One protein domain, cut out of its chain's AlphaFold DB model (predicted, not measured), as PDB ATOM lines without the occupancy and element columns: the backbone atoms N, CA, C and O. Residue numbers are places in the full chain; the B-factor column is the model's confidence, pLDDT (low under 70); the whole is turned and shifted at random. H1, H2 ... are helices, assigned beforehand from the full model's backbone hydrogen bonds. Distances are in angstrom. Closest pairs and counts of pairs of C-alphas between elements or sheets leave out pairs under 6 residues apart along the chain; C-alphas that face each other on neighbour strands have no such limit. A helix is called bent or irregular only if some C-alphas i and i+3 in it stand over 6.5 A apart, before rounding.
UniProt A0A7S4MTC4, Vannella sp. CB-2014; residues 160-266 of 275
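AT A GLANCE: This is residues 160 to 266 of the 275 residues of a protein of Vannella sp. CB-2014 (UniProt A0A7S4MTC4). Four helices form an elongated up-and-down bundle, each running against the one before: long H2 and H4 lie side by side, with H1 along H2 and H3 along part of H4. The 107 printed residues, all helix in class, hold H1 to H4 and no named strand. The whole is compact, radius of gyration 14.2 A, spanning 46 by 23 by 20 A.

IN THESE COORDINATES: Find C-alpha 184 at (103.193, 42.559, 149.673); H2, residues 184 to 210, runs 39.6 A to C-alpha 210 at (120.329, 70.853, 127.952). H4 is residues 243 to 263, 30.3 A; H1 160 to 171; H3 216 to 228, irregular, with C-alphas 217 and 220 7.0 A apart.

HOW THE PARTS SIT: See the closest C-alphas: H2 and H4 touch at Asn 192 and Gly 245, 5.1 A, the same way. Hairpin H1 and H2 touch at Phe 168 and Gln 198, 6.1 A. Hairpin H3 and H4 touch at Leu 226 and Ser 256, 6.6 A, with residues 256 to 263 of H4 alone. H1 and H4 are apart. Every O i to N i+4 pair is within hydrogen-bond range in H1, H2 and H4; 7 of 9 in H3.

THE WHOLE: The printed part has no cut. Links H1 to H2 and H3 to H4 are long. Residues 174 to 175 and 212 to 213 have pLDDT under 70.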
ATOM      1  N   ILE A 160     113.434  59.860 120.216       93.25
ATOM      2  CA  ILE A 160     113.567  59.411 121.607       93.25
ATOM      3  C   ILE A 160     112.788  60.290 122.598       93.25
ATOM      4  O   ILE A 160     112.148  59.753 123.497       93.25
ATOM      5  N   LEU A 161     112.742  61.614 122.399       89.81
ATOM      6  CA  LEU A 161     111.992  62.527 123.269       89.81
ATOM      7  C   LEU A 161     110.492  62.196 123.320       89.81
ATOM      8  O   LEU A 161     109.918  62.138 124.409       89.81
ATOM      9  N   ASP A 162     109.866  61.928 122.170       89.75
ATOM     10  CA  ASP A 162     108.446  61.557 122.104       89.75
ATOM     11  C   ASP A 162     108.184  60.275 122.904       89.75
ATOM     12  O   ASP A 162     107.218  60.195 123.668       89.75
ATOM     13  N   ARG A 163     109.085  59.288 122.789       93.88
ATOM     14  CA  ARG A 163     109.003  58.034 123.548       93.88
ATOM     15  C   ARG A 163     109.175  58.262 125.047       93.88
ATOM     16  O   ARG A 163     108.407  57.709 125.829       93.88
ATOM     17  N   VAL A 164     110.145  59.080 125.452       93.25
ATOM     18  CA  VAL A 164     110.393  59.417 126.862       93.25
ATOM     19  C   VAL A 164     109.187  60.137 127.469       93.25
ATOM     20  O   VAL A 164     108.797  59.848 128.600       93.25
ATOM     21  N   ILE A 165     108.555  61.060 126.736       90.12
ATOM     22  CA  ILE A 165     107.329  61.737 127.184       90.12
ATOM     23  C   ILE A 165     106.177  60.739 127.320       90.12
ATOM     24  O   ILE A 165     105.499  60.755 128.351       90.12
ATOM     25  N   LEU A 166     105.976  59.872 126.324       91.44
ATOM     26  CA  LEU A 166     104.921  58.857 126.331       91.44
ATOM     27  C   LEU A 166     105.077  57.891 127.512       91.44
ATOM     28  O   LEU A 166     104.197  57.830 128.364       91.44
ATOM     29  N   GLN A 167     106.227  57.222 127.627       94.19
ATOM     30  CA  GLN A 167     106.457  56.238 128.689       94.19
ATOM     31  C   GLN A 167     106.453  56.875 130.083       94.19
ATOM     32  O   GLN A 167     105.970  56.271 131.036       94.19
ATOM     33  N   PHE A 168     106.938  58.112 130.233       93.12
ATOM     34  CA  PHE A 168     106.800  58.831 131.500       93.12
ATOM     35  C   PHE A 168     105.336  59.134 131.837       93.12
ATOM     36  O   PHE A 168     104.945  59.063 133.000       93.12
ATOM     37  N   THR A 169     104.517  59.464 130.836       91.00
ATOM     38  CA  THR A 169     103.073  59.661 131.033       91.00
ATOM     39  C   THR A 169     102.421  58.362 131.504       91.00
ATOM     40  O   THR A 169     101.701  58.380 132.497       91.00
ATOM     41  N   ASP A 170     102.760  57.227 130.890       90.44
ATOM     42  CA  ASP A 170     102.244  55.912 131.291       90.44
ATOM     43  C   ASP A 170     102.663  55.532 132.720       90.44
ATOM     44  O   ASP A 170     101.848  55.066 133.514       90.44
ATOM     45  N   LEU A 171     103.921  55.795 133.092       90.81
ATOM     46  CA  LEU A 171     104.429  55.551 134.448       90.81
ATOM     47  C   LEU A 171     103.732  56.392 135.520       90.81
ATOM     48  O   LEU A 171     103.813  56.064 136.704       90.81
ATOM     49  N   THR A 172     103.121  57.503 135.128       86.19
ATOM     50  CA  THR A 172     102.566  58.511 136.041       86.19
ATOM     51  C   THR A 172     101.050  58.551 136.004       86.19
ATOM     52  O   THR A 172     100.436  59.407 136.649       86.19
ATOM     53  N   ASP A 173     100.440  57.599 135.296       82.50
ATOM     54  CA  ASP A 173      99.010  57.382 135.341       82.50
ATOM     55  C   ASP A 173      98.578  57.150 136.794       82.50
ATOM     56  O   ASP A 173      98.882  56.137 137.428       82.50
ATOM     57  N   ALA A 174      97.833  58.120 137.325       58.91
ATOM     58  CA  ALA A 174      97.319  58.088 138.685       58.91
ATOM     59  C   ALA A 174      96.341  56.923 138.922       58.91
ATOM     60  O   ALA A 174      96.038  56.594 140.071       58.91
ATOM     61  N   HIS A 175      95.840  56.306 137.848       60.78
ATOM     62  CA  HIS A 175      94.961  55.144 137.883       60.78
ATOM     63  C   HIS A 175      95.707  53.811 137.812       60.78
ATOM     64  O   HIS A 175      95.070  52.765 137.984       60.78
ATOM     65  N   ALA A 176      97.030  53.822 137.608       76.12
ATOM     66  CA  ALA A 176      97.834  52.611 137.619       76.12
ATOM     67  C   ALA A 176      97.691  51.922 138.980       76.12
ATOM     68  O   ALA A 176      98.082  52.452 140.020       76.12
ATOM     69  N   LYS A 177      97.096  50.728 138.988       84.25
ATOM     70  CA  LYS A 177      96.990  49.893 140.187       84.25
ATOM     71  C   LYS A 177      98.257  49.064 140.335       84.25
ATOM     72  O   LYS A 177      98.843  48.651 139.336       84.25
ATOM     73  N   VAL A 178      98.631  48.770 141.580       87.25
ATOM     74  CA  VAL A 178      99.603  47.705 141.848       87.25
ATOM     75  C   VAL A 178      99.088  46.426 141.172       87.25
ATOM     76  O   VAL A 178      97.909  46.098 141.361       87.25
ATOM     77  N   PRO A 179      99.909  45.721 140.374       88.88
ATOM     78  CA  PRO A 179      99.468  44.504 139.709       88.88
ATOM     79  C   PRO A 179      98.971  43.471 140.727       88.88
ATOM     80  O   PRO A 179      99.624  43.208 141.736       88.88
ATOM     81  N   SER A 180      97.790  42.904 140.477       89.38
ATOM     82  CA  SER A 180      97.070  42.062 141.443       89.38
ATOM     83  C   SER A 180      97.772  40.747 141.776       89.38
ATOM     84  O   SER A 180      97.470  40.140 142.798       89.38
ATOM     85  N   GLN A 181      98.680  40.301 140.911       87.56
ATOM     86  CA  GLN A 181      99.471  39.088 141.092       87.56
ATOM     87  C   GLN A 181     100.639  39.259 142.076       87.56
ATOM     88  O   GLN A 181     101.241  38.265 142.473       87.56
ATOM     89  N   LEU A 182     100.979  40.492 142.471       91.50
ATOM     90  CA  LEU A 182     102.114  40.747 143.357       91.50
ATOM     91  C   LEU A 182     101.741  40.534 144.823       91.50
ATOM     92  O   LEU A 182     100.715  41.014 145.307       91.50
ATOM     93  N   ASN A 183     102.635  39.877 145.561       92.25
ATOM     94  CA  ASN A 183     102.555  39.836 147.019       92.25
ATOM     95  C   ASN A 183     102.998  41.177 147.646       92.25
ATOM     96  O   ASN A 183     103.480  42.079 146.963       92.25
ATOM     97  N   GLN A 184     102.872  41.311 148.969       91.56
ATOM     98  CA  GLN A 184     103.193  42.559 149.673       91.56
ATOM     99  C   GLN A 184     104.653  43.015 149.486       91.56
ATOM    100  O   GLN A 184     104.899  44.206 149.306       91.56
ATOM    101  N   SER A 185     105.615  42.087 149.504       91.81
ATOM    102  CA  SER A 185     107.036  42.405 149.298       91.81
ATOM    103  C   SER A 185     107.285  42.895 147.868       91.81
ATOM    104  O   SER A 185     107.882  43.949 147.644       91.81
ATOM    105  N   GLN A 186     106.732  42.185 146.884       92.38
ATOM    106  CA  GLN A 186     106.842  42.541 145.470       92.38
ATOM    107  C   GLN A 186     106.140  43.864 145.143       92.38
ATOM    108  O   GLN A 186     106.644  44.632 144.329       92.38
ATOM    109  N   ALA A 187     105.017  44.171 145.799       93.69
ATOM    110  CA  ALA A 187     104.319  45.446 145.655       93.69
ATOM    111  C   ALA A 187     105.190  46.632 146.103       93.69
ATOM    112  O   ALA A 187     105.216  47.663 145.431       93.69
ATOM    113  N   VAL A 188     105.944  46.475 147.199       94.44
ATOM    114  CA  VAL A 188     106.919  47.476 147.660       94.44
ATOM    115  C   VAL A 188     108.030  47.647 146.624       94.44
ATOM    116  O   VAL A 188     108.309  48.774 146.215       94.44
ATOM    117  N   ILE A 189     108.637  46.555 146.147       93.69
ATOM    118  CA  ILE A 189     109.695  46.619 145.123       93.69
ATOM    119  C   ILE A 189     109.174  47.306 143.853       93.69
ATOM    120  O   ILE A 189     109.812  48.226 143.343       93.69
ATOM    121  N   TRP A 190     107.983  46.922 143.389       94.50
ATOM    122  CA  TRP A 190     107.330  47.509 142.222       94.50
ATOM    123  C   TRP A 190     107.116  49.017 142.390       94.50
ATOM    124  O   TRP A 190     107.468  49.774 141.488       94.50
ATOM    125  N   ALA A 191     106.601  49.470 143.537       94.88
ATOM    126  CA  ALA A 191     106.335  50.890 143.772       94.88
ATOM    127  C   ALA A 191     107.628  51.721 143.756       94.88
ATOM    128  O   ALA A 191     107.679  52.783 143.136       94.88
ATOM    129  N   ASN A 192     108.695  51.213 144.382       95.50
ATOM    130  CA  ASN A 192     110.001  51.877 144.366       95.50
ATOM    131  C   ASN A 192     110.622  51.879 142.959       95.50
ATOM    132  O   ASN A 192     111.208  52.887 142.565       95.50
ATOM    133  N   ARG A 193     110.446  50.802 142.175       94.88
ATOM    134  CA  ARG A 193     110.880  50.758 140.772       94.88
ATOM    135  C   ARG A 193     110.166  51.816 139.932       94.88
ATOM    136  O   ARG A 193     110.843  52.538 139.214       94.88
ATOM    137  N   VAL A 194     108.841  51.952 140.047       95.12
ATOM    138  CA  VAL A 194     108.074  52.964 139.289       95.12
ATOM    139  C   VAL A 194     108.641  54.366 139.520       95.12
ATOM    140  O   VAL A 194     108.912  55.082 138.561       95.12
ATOM    141  N   VAL A 195     108.879  54.744 140.778       95.56
ATOM    142  CA  VAL A 195     109.437  56.066 141.111       95.56
ATOM    143  C   VAL A 195     110.873  56.218 140.589       95.56
ATOM    144  O   VAL A 195     111.229  57.269 140.059       95.56
ATOM    145  N   ALA A 196     111.697  55.170 140.670       96.56
ATOM    146  CA  ALA A 196     113.049  55.191 140.110       96.56
ATOM    147  C   ALA A 196     113.052  55.348 138.577       96.56
ATOM    148  O   ALA A 196     113.836  56.134 138.041       96.56
ATOM    149  N   GLU A 197     112.149  54.662 137.870       96.94
ATOM    150  CA  GLU A 197     111.966  54.800 136.421       96.94
ATOM    151  C   GLU A 197     111.499  56.211 136.050       96.94
ATOM    152  O   GLU A 197     112.059  56.821 135.139       96.94
ATOM    153  N   GLN A 198     110.538  56.776 136.791       95.62
ATOM    154  CA  GLN A 198     110.102  58.165 136.611       95.62
ATOM    155  C   GLN A 198     111.275  59.146 136.775       95.62
ATOM    156  O   GLN A 198     111.463  60.031 135.937       95.62
ATOM    157  N   ALA A 199     112.103  58.973 137.808       96.12
ATOM    158  CA  ALA A 199     113.269  59.821 138.049       96.12
ATOM    159  C   ALA A 199     114.356  59.679 136.969       96.12
ATOM    160  O   ALA A 199     114.986  60.670 136.594       96.12
ATOM    161  N   ALA A 200     114.590  58.470 136.453       96.69
ATOM    162  CA  ALA A 200     115.505  58.249 135.333       96.69
ATOM    163  C   ALA A 200     114.991  58.903 134.039       96.69
ATOM    164  O   ALA A 200     115.753  59.580 133.353       96.69
ATOM    165  N   MET A 201     113.687  58.807 133.755       95.56
ATOM    166  CA  MET A 201     113.061  59.491 132.617       95.56
ATOM    167  C   MET A 201     113.153  61.018 132.734       95.56
ATOM    168  O   MET A 201     113.383  61.690 131.731       95.56
ATOM    169  N   LEU A 202     113.003  61.585 133.937       95.00
ATOM    170  CA  LEU A 202     113.209  63.023 134.159       95.00
ATOM    171  C   LEU A 202     114.664  63.431 133.908       95.00
ATOM    172  O   LEU A 202     114.893  64.408 133.204       95.00
ATOM    173  N   ARG A 203     115.648  62.667 134.399       94.69
ATOM    174  CA  ARG A 203     117.068  62.924 134.087       94.69
ATOM    175  C   ARG A 203     117.347  62.863 132.591       94.69
ATOM    176  O   ARG A 203     118.030  63.735 132.071       94.69
ATOM    177  N   LEU A 204     116.785  61.878 131.896       93.44
ATOM    178  CA  LEU A 204     116.931  61.769 130.449       93.44
ATOM    179  C   LEU A 204     116.341  62.991 129.727       93.44
ATOM    180  O   LEU A 204     117.007  63.562 128.872       93.44
ATOM    181  N   LYS A 205     115.140  63.450 130.112       91.31
ATOM    182  CA  LYS A 205     114.564  64.702 129.582       91.31
ATOM    183  C   LYS A 205     115.462  65.905 129.846       91.31
ATOM    184  O   LYS A 205     115.637  66.715 128.950       91.31
ATOM    185  N   PHE A 206     116.011  66.013 131.056       90.94
ATOM    186  CA  PHE A 206     116.915  67.100 131.416       90.94
ATOM    187  C   PHE A 206     118.123  67.150 130.475       90.94
ATOM    188  O   PHE A 206     118.357  68.188 129.869       90.94
ATOM    189  N   TYR A 207     118.826  66.030 130.275       89.81
ATOM    190  CA  TYR A 207     119.967  66.005 129.356       89.81
ATOM    191  C   TYR A 207     119.569  66.268 127.899       89.81
ATOM    192  O   TYR A 207     120.269  66.998 127.213       89.81
ATOM    193  N   ILE A 208     118.423  65.748 127.443       87.81
ATOM    194  CA  ILE A 208     117.902  66.043 126.097       87.81
ATOM    195  C   ILE A 208     117.648  67.549 125.908       87.81
ATOM    196  O   ILE A 208     117.873  68.083 124.827       87.81
ATOM    197  N   PHE A 209     117.151  68.243 126.936       81.38
ATOM    198  CA  PHE A 209     116.847  69.674 126.845       81.38
ATOM    199  C   PHE A 209     118.070  70.570 127.006       81.38
ATOM    200  O   PHE A 209     118.083  71.648 126.426       81.38
ATOM    201  N   PHE A 210     119.086  70.113 127.736       79.12
ATOM    202  CA  PHE A 210     120.329  70.853 127.952       79.12
ATOM    203  C   PHE A 210     121.181  71.002 126.677       79.12
ATOM    204  O   PHE A 210     122.018  71.887 126.595       79.12
ATOM    205  N   GLU A 211     120.985  70.161 125.659       74.12
ATOM    206  CA  GLU A 211     121.767  70.209 124.411       74.12
ATOM    207  C   GLU A 211     121.245  71.220 123.369       74.12
ATOM    208  O   GLU A 211     121.455  71.031 122.171       74.12
ATOM    209  N   ASP A 212     120.529  72.269 123.788       62.12
ATOM    210  CA  ASP A 212     119.979  73.338 122.928       62.12
ATOM    211  C   ASP A 212     119.050  72.876 121.787       62.12
ATOM    212  O   ASP A 212     118.684  73.644 120.896       62.12
ATOM    213  N   ARG A 213     118.582  71.622 121.812       65.88
ATOM    214  CA  ARG A 213     117.624  71.072 120.831       65.88
ATOM    215  C   ARG A 213     116.174  71.155 121.309       65.88
ATOM    216  O   ARG A 213     115.330  70.345 120.913       65.88
ATOM    217  N   PHE A 214     115.878  72.111 122.186       70.12
ATOM    218  CA  PHE A 214     114.554  72.263 122.769       70.12
ATOM    219  C   PHE A 214     113.552  72.833 121.757       70.12
ATOM    220  O   PHE A 214     113.642  73.983 121.334       70.12
ATOM    221  N   ASP A 215     112.543  72.037 121.404       76.88
ATOM    222  CA  ASP A 215     111.382  72.534 120.672       76.88
ATOM    223  C   ASP A 215     110.385  73.174 121.650       76.88
ATOM    224  O   ASP A 215     109.665  72.486 122.376       76.88
ATOM    225  N   PHE A 216     110.274  74.503 121.625       78.62
ATOM    226  CA  PHE A 216     109.300  75.243 122.435       78.62
ATOM    227  C   PHE A 216     107.851  74.758 122.274       78.62
ATOM    228  O   PHE A 216     107.037  74.938 123.187       78.62
ATOM    229  N   SER A 217     107.508  74.092 121.165       82.50
ATOM    230  CA  SER A 217     106.183  73.497 120.965       82.50
ATOM    231  C   SER A 217     105.850  72.402 121.994       82.50
ATOM    232  O   SER A 217     104.667  72.160 122.281       82.50
ATOM    233  N   VAL A 218     106.861  71.765 122.605       82.75
ATOM    234  CA  VAL A 218     106.667  70.720 123.621       82.75
ATOM    235  C   VAL A 218     106.468  71.278 125.032       82.75
ATOM    236  O   VAL A 218     105.876  70.593 125.874       82.75
ATOM    237  N   LEU A 219     106.869  72.530 125.288       84.56
ATOM    238  CA  LEU A 219     106.831  73.153 126.616       84.56
ATOM    239  C   LEU A 219     105.435  73.127 127.266       84.56
ATOM    240  O   LEU A 219     105.334  72.699 128.417       84.56
ATOM    241  N   PRO A 220     104.326  73.483 126.581       88.31
ATOM    242  CA  PRO A 220     103.008  73.465 127.214       88.31
ATOM    243  C   PRO A 220     102.556  72.057 127.616       88.31
ATOM    244  O   PRO A 220     101.858  71.892 128.617       88.31
ATOM    245  N   LYS A 221     102.934  71.033 126.836       85.88
ATOM    246  CA  LYS A 221     102.624  69.631 127.153       85.88
ATOM    247  C   LYS A 221     103.423  69.176 128.370       85.88
ATOM    248  O   LYS A 221     102.851  68.589 129.284       85.88
ATOM    249  N   LEU A 222     104.714  69.503 128.400       85.06
ATOM    250  CA  LEU A 222     105.605  69.210 129.515       85.06
ATOM    251  C   LEU A 222     105.135  69.885 130.810       85.06
ATOM    252  O   LEU A 222     104.969  69.206 131.817       85.06
ATOM    253  N   ALA A 223     104.845  71.187 130.778       89.50
ATOM    254  CA  ALA A 223     104.389  71.936 131.947       89.50
ATOM    255  C   ALA A 223     103.080  71.372 132.520       89.50
ATOM    256  O   ALA A 223     102.967  71.184 133.730       89.50
ATOM    257  N   LYS A 224     102.111  71.022 131.659       90.38
ATOM    258  CA  LYS A 224     100.863  70.363 132.086       90.38
ATOM    259  C   LYS A 224     101.118  69.002 132.728       90.38
ATOM    260  O   LYS A 224     100.478  68.678 133.723       90.38
ATOM    261  N   LEU A 225     102.037  68.216 132.169       88.19
ATOM    262  CA  LEU A 225     102.391  66.898 132.690       88.19
ATOM    263  C   LEU A 225     103.049  66.995 134.073       88.19
ATOM    264  O   LEU A 225     102.634  66.295 134.994       88.19
ATOM    265  N   LEU A 226     104.013  67.905 134.240       90.88
ATOM    266  CA  LEU A 226     104.667  68.151 135.528       90.88
ATOM    267  C   LEU A 226     103.675  68.696 136.564       90.88
ATOM    268  O   LEU A 226     103.641  68.211 137.693       90.88
ATOM    269  N   GLN A 227     102.804  69.632 136.175       91.50
ATOM    270  CA  GLN A 227     101.752  70.150 137.053       91.50
ATOM    271  C   GLN A 227     100.768  69.052 137.483       91.50
ATOM    272  O   GLN A 227     100.393  68.988 138.650       91.50
ATOM    273  N   PHE A 228     100.351  68.171 136.566       88.06
ATOM    274  CA  PHE A 228      99.427  67.074 136.871       88.06
ATOM    275  C   PHE A 228      99.969  66.130 137.957       88.06
ATOM    276  O   PHE A 228      99.196  65.607 138.767       88.06
ATOM    277  N   GLN A 229     101.289  65.943 137.987       87.75
ATOM    278  CA  GLN A 229     102.008  65.125 138.966       87.75
ATOM    279  C   GLN A 229     102.434  65.899 140.216       87.75
ATOM    280  O   GLN A 229     103.143  65.342 141.054       87.75
ATOM    281  N   ASP A 230     102.045  67.169 140.341       91.50
ATOM    282  CA  ASP A 230     102.533  68.061 141.394       91.50
ATOM    283  C   ASP A 230     104.073  68.035 141.486       91.50
ATOM    284  O   ASP A 230     104.669  67.789 142.536       91.50
ATOM    285  N   PHE A 231     104.713  68.157 140.316       91.38
ATOM    286  CA  PHE A 231     106.164  68.105 140.104       91.38
ATOM    287  C   PHE A 231     106.844  66.808 140.572       91.38
ATOM    288  O   PHE A 231     108.060  66.763 140.715       91.38
ATOM    289  N   GLY A 232     106.072  65.731 140.733       88.38
ATOM    290  CA  GLY A 232     106.543  64.432 141.211       88.38
ATOM    291  C   GLY A 232     106.020  64.079 142.601       88.38
ATOM    292  O   GLY A 232     106.078  62.909 142.977       88.38
ATOM    293  N   SER A 233     105.448  65.035 143.339       88.75
ATOM    294  CA  SER A 233     104.930  64.819 144.698       88.75
ATOM    295  C   SER A 233     103.670  63.952 144.728       88.75
ATOM    296  O   SER A 233     103.425  63.226 145.698       88.75
ATOM    297  N   LYS A 234     102.864  63.978 143.662       90.44
ATOM    298  CA  LYS A 234     101.636  63.189 143.564       90.44
ATOM    299  C   LYS A 234     101.947  61.751 143.150       90.44
ATOM    300  O   LYS A 234     101.857  61.391 141.980       90.44
ATOM    301  N   GLN A 235     102.252  60.917 144.139       92.12
ATOM    302  CA  GLN A 235     102.532  59.492 143.955       92.12
ATOM    303  C   GLN A 235     101.371  58.630 144.479       92.12
ATOM    304  O   GLN A 235     101.176  58.560 145.697       92.12
ATOM    305  N   PRO A 236     100.608  57.930 143.612       88.88
ATOM    306  CA  PRO A 236      99.458  57.116 144.031       88.88
ATOM    307  C   PRO A 236      99.807  56.045 145.072       88.88
ATOM    308  O   PRO A 236      98.997  55.720 145.935       88.88
ATOM    309  N   HIS A 237     101.039  55.535 145.011       90.69
ATOM    310  CA  HIS A 237     101.534  54.435 145.843       90.69
ATOM    311  C   HIS A 237     102.568  54.889 146.874       90.69
ATOM    312  O   HIS A 237     103.385  54.087 147.318       90.69
ATOM    313  N   TYR A 238     102.542  56.167 147.279       93.12
ATOM    314  CA  TYR A 238     103.527  56.745 148.204       93.12
ATOM    315  C   TYR A 238     103.682  55.941 149.508       93.12
ATOM    316  O   TYR A 238     104.789  55.770 150.014       93.12
ATOM    317  N   ALA A 239     102.581  55.388 150.026       94.06
ATOM    318  CA  ALA A 239     102.573  54.583 151.249       94.06
ATOM    319  C   ALA A 239     103.366  53.263 151.142       94.06
ATOM    320  O   ALA A 239     103.756  52.710 152.168       94.06
ATOM    321  N   LEU A 240     103.610  52.760 149.926       95.50
ATOM    322  CA  LEU A 240     104.412  51.556 149.673       95.50
ATOM    323  C   LEU A 240     105.905  51.862 149.495       95.50
ATOM    324  O   LEU A 240     106.714  50.936 149.425       95.50
ATOM    325  N   LEU A 241     106.290  53.138 149.394       96.25
ATOM    326  CA  LEU A 241     107.679  53.515 149.162       96.25
ATOM    327  C   LEU A 241     108.528  53.255 150.404       96.25
ATOM    328  O   LEU A 241     108.114  53.509 151.539       96.25
ATOM    329  N   ASN A 242     109.752  52.783 150.178       96.06
ATOM    330  CA  ASN A 242     110.765  52.742 151.225       96.06
ATOM    331  C   ASN A 242     111.438  54.124 151.346       96.06
ATOM    332  O   ASN A 242     111.030  55.090 150.701       96.06
ATOM    333  N   GLU A 243     112.444  54.241 152.210       97.06
ATOM    334  CA  GLU A 243     113.175  55.498 152.416       97.06
ATOM    335  C   GLU A 243     113.794  56.031 151.120       97.06
ATOM    336  O   GLU A 243     113.476  57.146 150.712       97.06
ATOM    337  N   LYS A 244     114.545  55.190 150.402       95.25
ATOM    338  CA  LYS A 244     115.143  55.533 149.104       95.25
ATOM    339  C   LYS A 244     114.095  55.958 148.070       95.25
ATOM    340  O   LYS A 244     114.318  56.898 147.310       95.25
ATOM    341  N   GLY A 245     112.935  55.299 148.032       96.19
ATOM    342  CA  GLY A 245     111.824  55.690 147.163       96.19
ATOM    343  C   GLY A 245     111.307  57.091 147.482       96.19
ATOM    344  O   GLY A 245     111.116  57.895 146.574       96.19
ATOM    345  N   ARG A 246     111.149  57.423 148.768       97.19
ATOM    346  CA  ARG A 246     110.737  58.770 149.199       97.19
ATOM    347  C   ARG A 246     111.793  59.830 148.887       97.19
ATOM    348  O   ARG A 246     111.433  60.907 148.422       97.19
ATOM    349  N   GLU A 247     113.073  59.526 149.077       96.94
ATOM    350  CA  GLU A 247     114.175  60.405 148.654       96.94
ATOM    351  C   GLU A 247     114.167  60.626 147.138       96.94
ATOM    352  O   GLU A 247     114.375  61.740 146.659       96.94
ATOM    353  N   THR A 248     113.855  59.582 146.368       96.44
ATOM    354  CA  THR A 248     113.745  59.679 144.908       96.44
ATOM    355  C   THR A 248     112.620  60.633 144.500       96.44
ATOM    356  O   THR A 248     112.828  61.440 143.600       96.44
ATOM    357  N   VAL A 249     111.477  60.632 145.199       96.31
ATOM    358  CA  VAL A 249     110.400  61.619 144.975       96.31
ATOM    359  C   VAL A 249     110.895  63.052 145.195       96.31
ATOM    360  O   VAL A 249     110.601  63.937 144.394       96.31
ATOM    361  N   VAL A 250     111.695  63.291 146.238       95.75
ATOM    362  CA  VAL A 250     112.294  64.615 146.480       95.75
ATOM    363  C   VAL A 250     113.217  65.013 145.323       95.75
ATOM    364  O   VAL A 250     113.124  66.131 144.817       95.75
ATOM    365  N   THR A 251     114.051  64.093 144.839       94.62
ATOM    366  CA  THR A 251     114.905  64.322 143.663       94.62
ATOM    367  C   THR A 251     114.087  64.638 142.410       94.62
ATOM    368  O   THR A 251     114.456  65.530 141.646       94.62
ATOM    369  N   MET A 252     112.951  63.965 142.202       95.25
ATOM    370  CA  MET A 252     112.051  64.259 141.083       95.25
ATOM    371  C   MET A 252     111.480  65.677 141.143       95.25
ATOM    372  O   MET A 252     111.373  66.310 140.094       95.25
ATOM    373  N   ASN A 253     111.166  66.197 142.334       94.44
ATOM    374  CA  ASN A 253     110.704  67.579 142.493       94.44
ATOM    375  C   ASN A 253     111.767  68.583 142.027       94.44
ATOM    376  O   ASN A 253     111.458  69.517 141.277       94.44
ATOM    377  N   TYR A 254     113.028  68.373 142.418       94.06
ATOM    378  CA  TYR A 254     114.139  69.213 141.965       94.06
ATOM    379  C   TYR A 254     114.359  69.101 140.456       94.06
ATOM    380  O   TYR A 254     114.441  70.126 139.786       94.06
ATOM    381  N   LEU A 255     114.381  67.882 139.910       93.38
ATOM    382  CA  LEU A 255     114.547  67.655 138.471       93.38
ATOM    383  C   LEU A 255     113.420  68.294 137.660       93.38
ATOM    384  O   LEU A 255     113.690  68.969 136.677       93.38
ATOM    385  N   SER A 256     112.166  68.125 138.080       93.19
ATOM    386  CA  SER A 256     111.007  68.715 137.400       93.19
ATOM    387  C   SER A 256     111.074  70.242 137.391       93.19
ATOM    388  O   SER A 256     110.758  70.867 136.382       93.19
ATOM    389  N   SER A 257     111.515  70.838 138.502       91.50
ATOM    390  CA  SER A 257     111.711  72.287 138.603       91.50
ATOM    391  C   SER A 257     112.844  72.758 137.690       91.50
ATOM    392  O   SER A 257     112.664  73.709 136.937       91.50
ATOM    393  N   LEU A 258     113.984  72.059 137.712       90.88
ATOM    394  CA  LEU A 258     115.157  72.379 136.900       90.88
ATOM    395  C   LEU A 258     114.851  72.283 135.403       90.88
ATOM    396  O   LEU A 258     115.146  73.209 134.662       90.88
ATOM    397  N   ILE A 259     114.181  71.210 134.980       90.06
ATOM    398  CA  ILE A 259     113.719  71.011 133.601       90.06
ATOM    399  C   ILE A 259     112.850  72.178 133.134       90.06
ATOM    400  O   ILE A 259     112.997  72.629 132.004       90.06
ATOM    401  N   LEU A 260     111.931  72.658 133.978       88.69
ATOM    402  CA  LEU A 260     111.052  73.761 133.603       88.69
ATOM    403  C   LEU A 260     111.814  75.087 133.502       88.69
ATOM    404  O   LEU A 260     111.551  75.850 132.581       88.69
ATOM    405  N   VAL A 261     112.737  75.357 134.429       88.19
ATOM    406  CA  VAL A 261     113.583  76.561 134.393       88.19
ATOM    407  C   VAL A 261     114.454  76.571 133.138       88.19
ATOM    408  O   VAL A 261     114.471  77.576 132.431       88.19
ATOM    409  N   GLU A 262     115.097  75.445 132.835       85.31
ATOM    410  CA  GLU A 262     115.939  75.276 131.649       85.31
ATOM    411  C   GLU A 262     115.132  75.477 130.360       85.31
ATOM    412  O   GLU A 262     115.473  76.285 129.502       85.31
ATOM    413  N   ALA A 263     113.972  74.824 130.269       84.00
ATOM    414  CA  ALA A 263     113.103  74.895 129.101       84.00
ATOM    415  C   ALA A 263     112.503  76.292 128.841       84.00
ATOM    416  O   ALA A 263     111.978  76.543 127.755       84.00
ATOM    417  N   LEU A 264     112.535  77.196 129.824       84.25
ATOM    418  CA  LEU A 264     112.101  78.584 129.652       84.25
ATOM    419  C   LEU A 264     113.177  79.473 129.017       84.25
ATOM    420  O   LEU A 264     112.835  80.591 128.634       84.25
ATOM    421  N   GLN A 265     114.433  79.011 128.922       80.56
ATOM    422  CA  GLN A 265     115.572  79.765 128.373       80.56
ATOM    423  C   GLN A 265     115.620  81.212 128.892       80.56
ATOM    424  O   GLN A 265     115.720  82.183 128.138       80.56
ATOM    425  N   LEU A 266     115.491  81.365 130.216       81.19
ATOM    426  CA  LEU A 266     115.383  82.680 130.855       81.19
ATOM    427  C   LEU A 266     116.601  83.567 130.565       81.19
ATOM    428  O   LEU A 266     116.454  84.780 130.464       81.19
TER     429      LEU A 266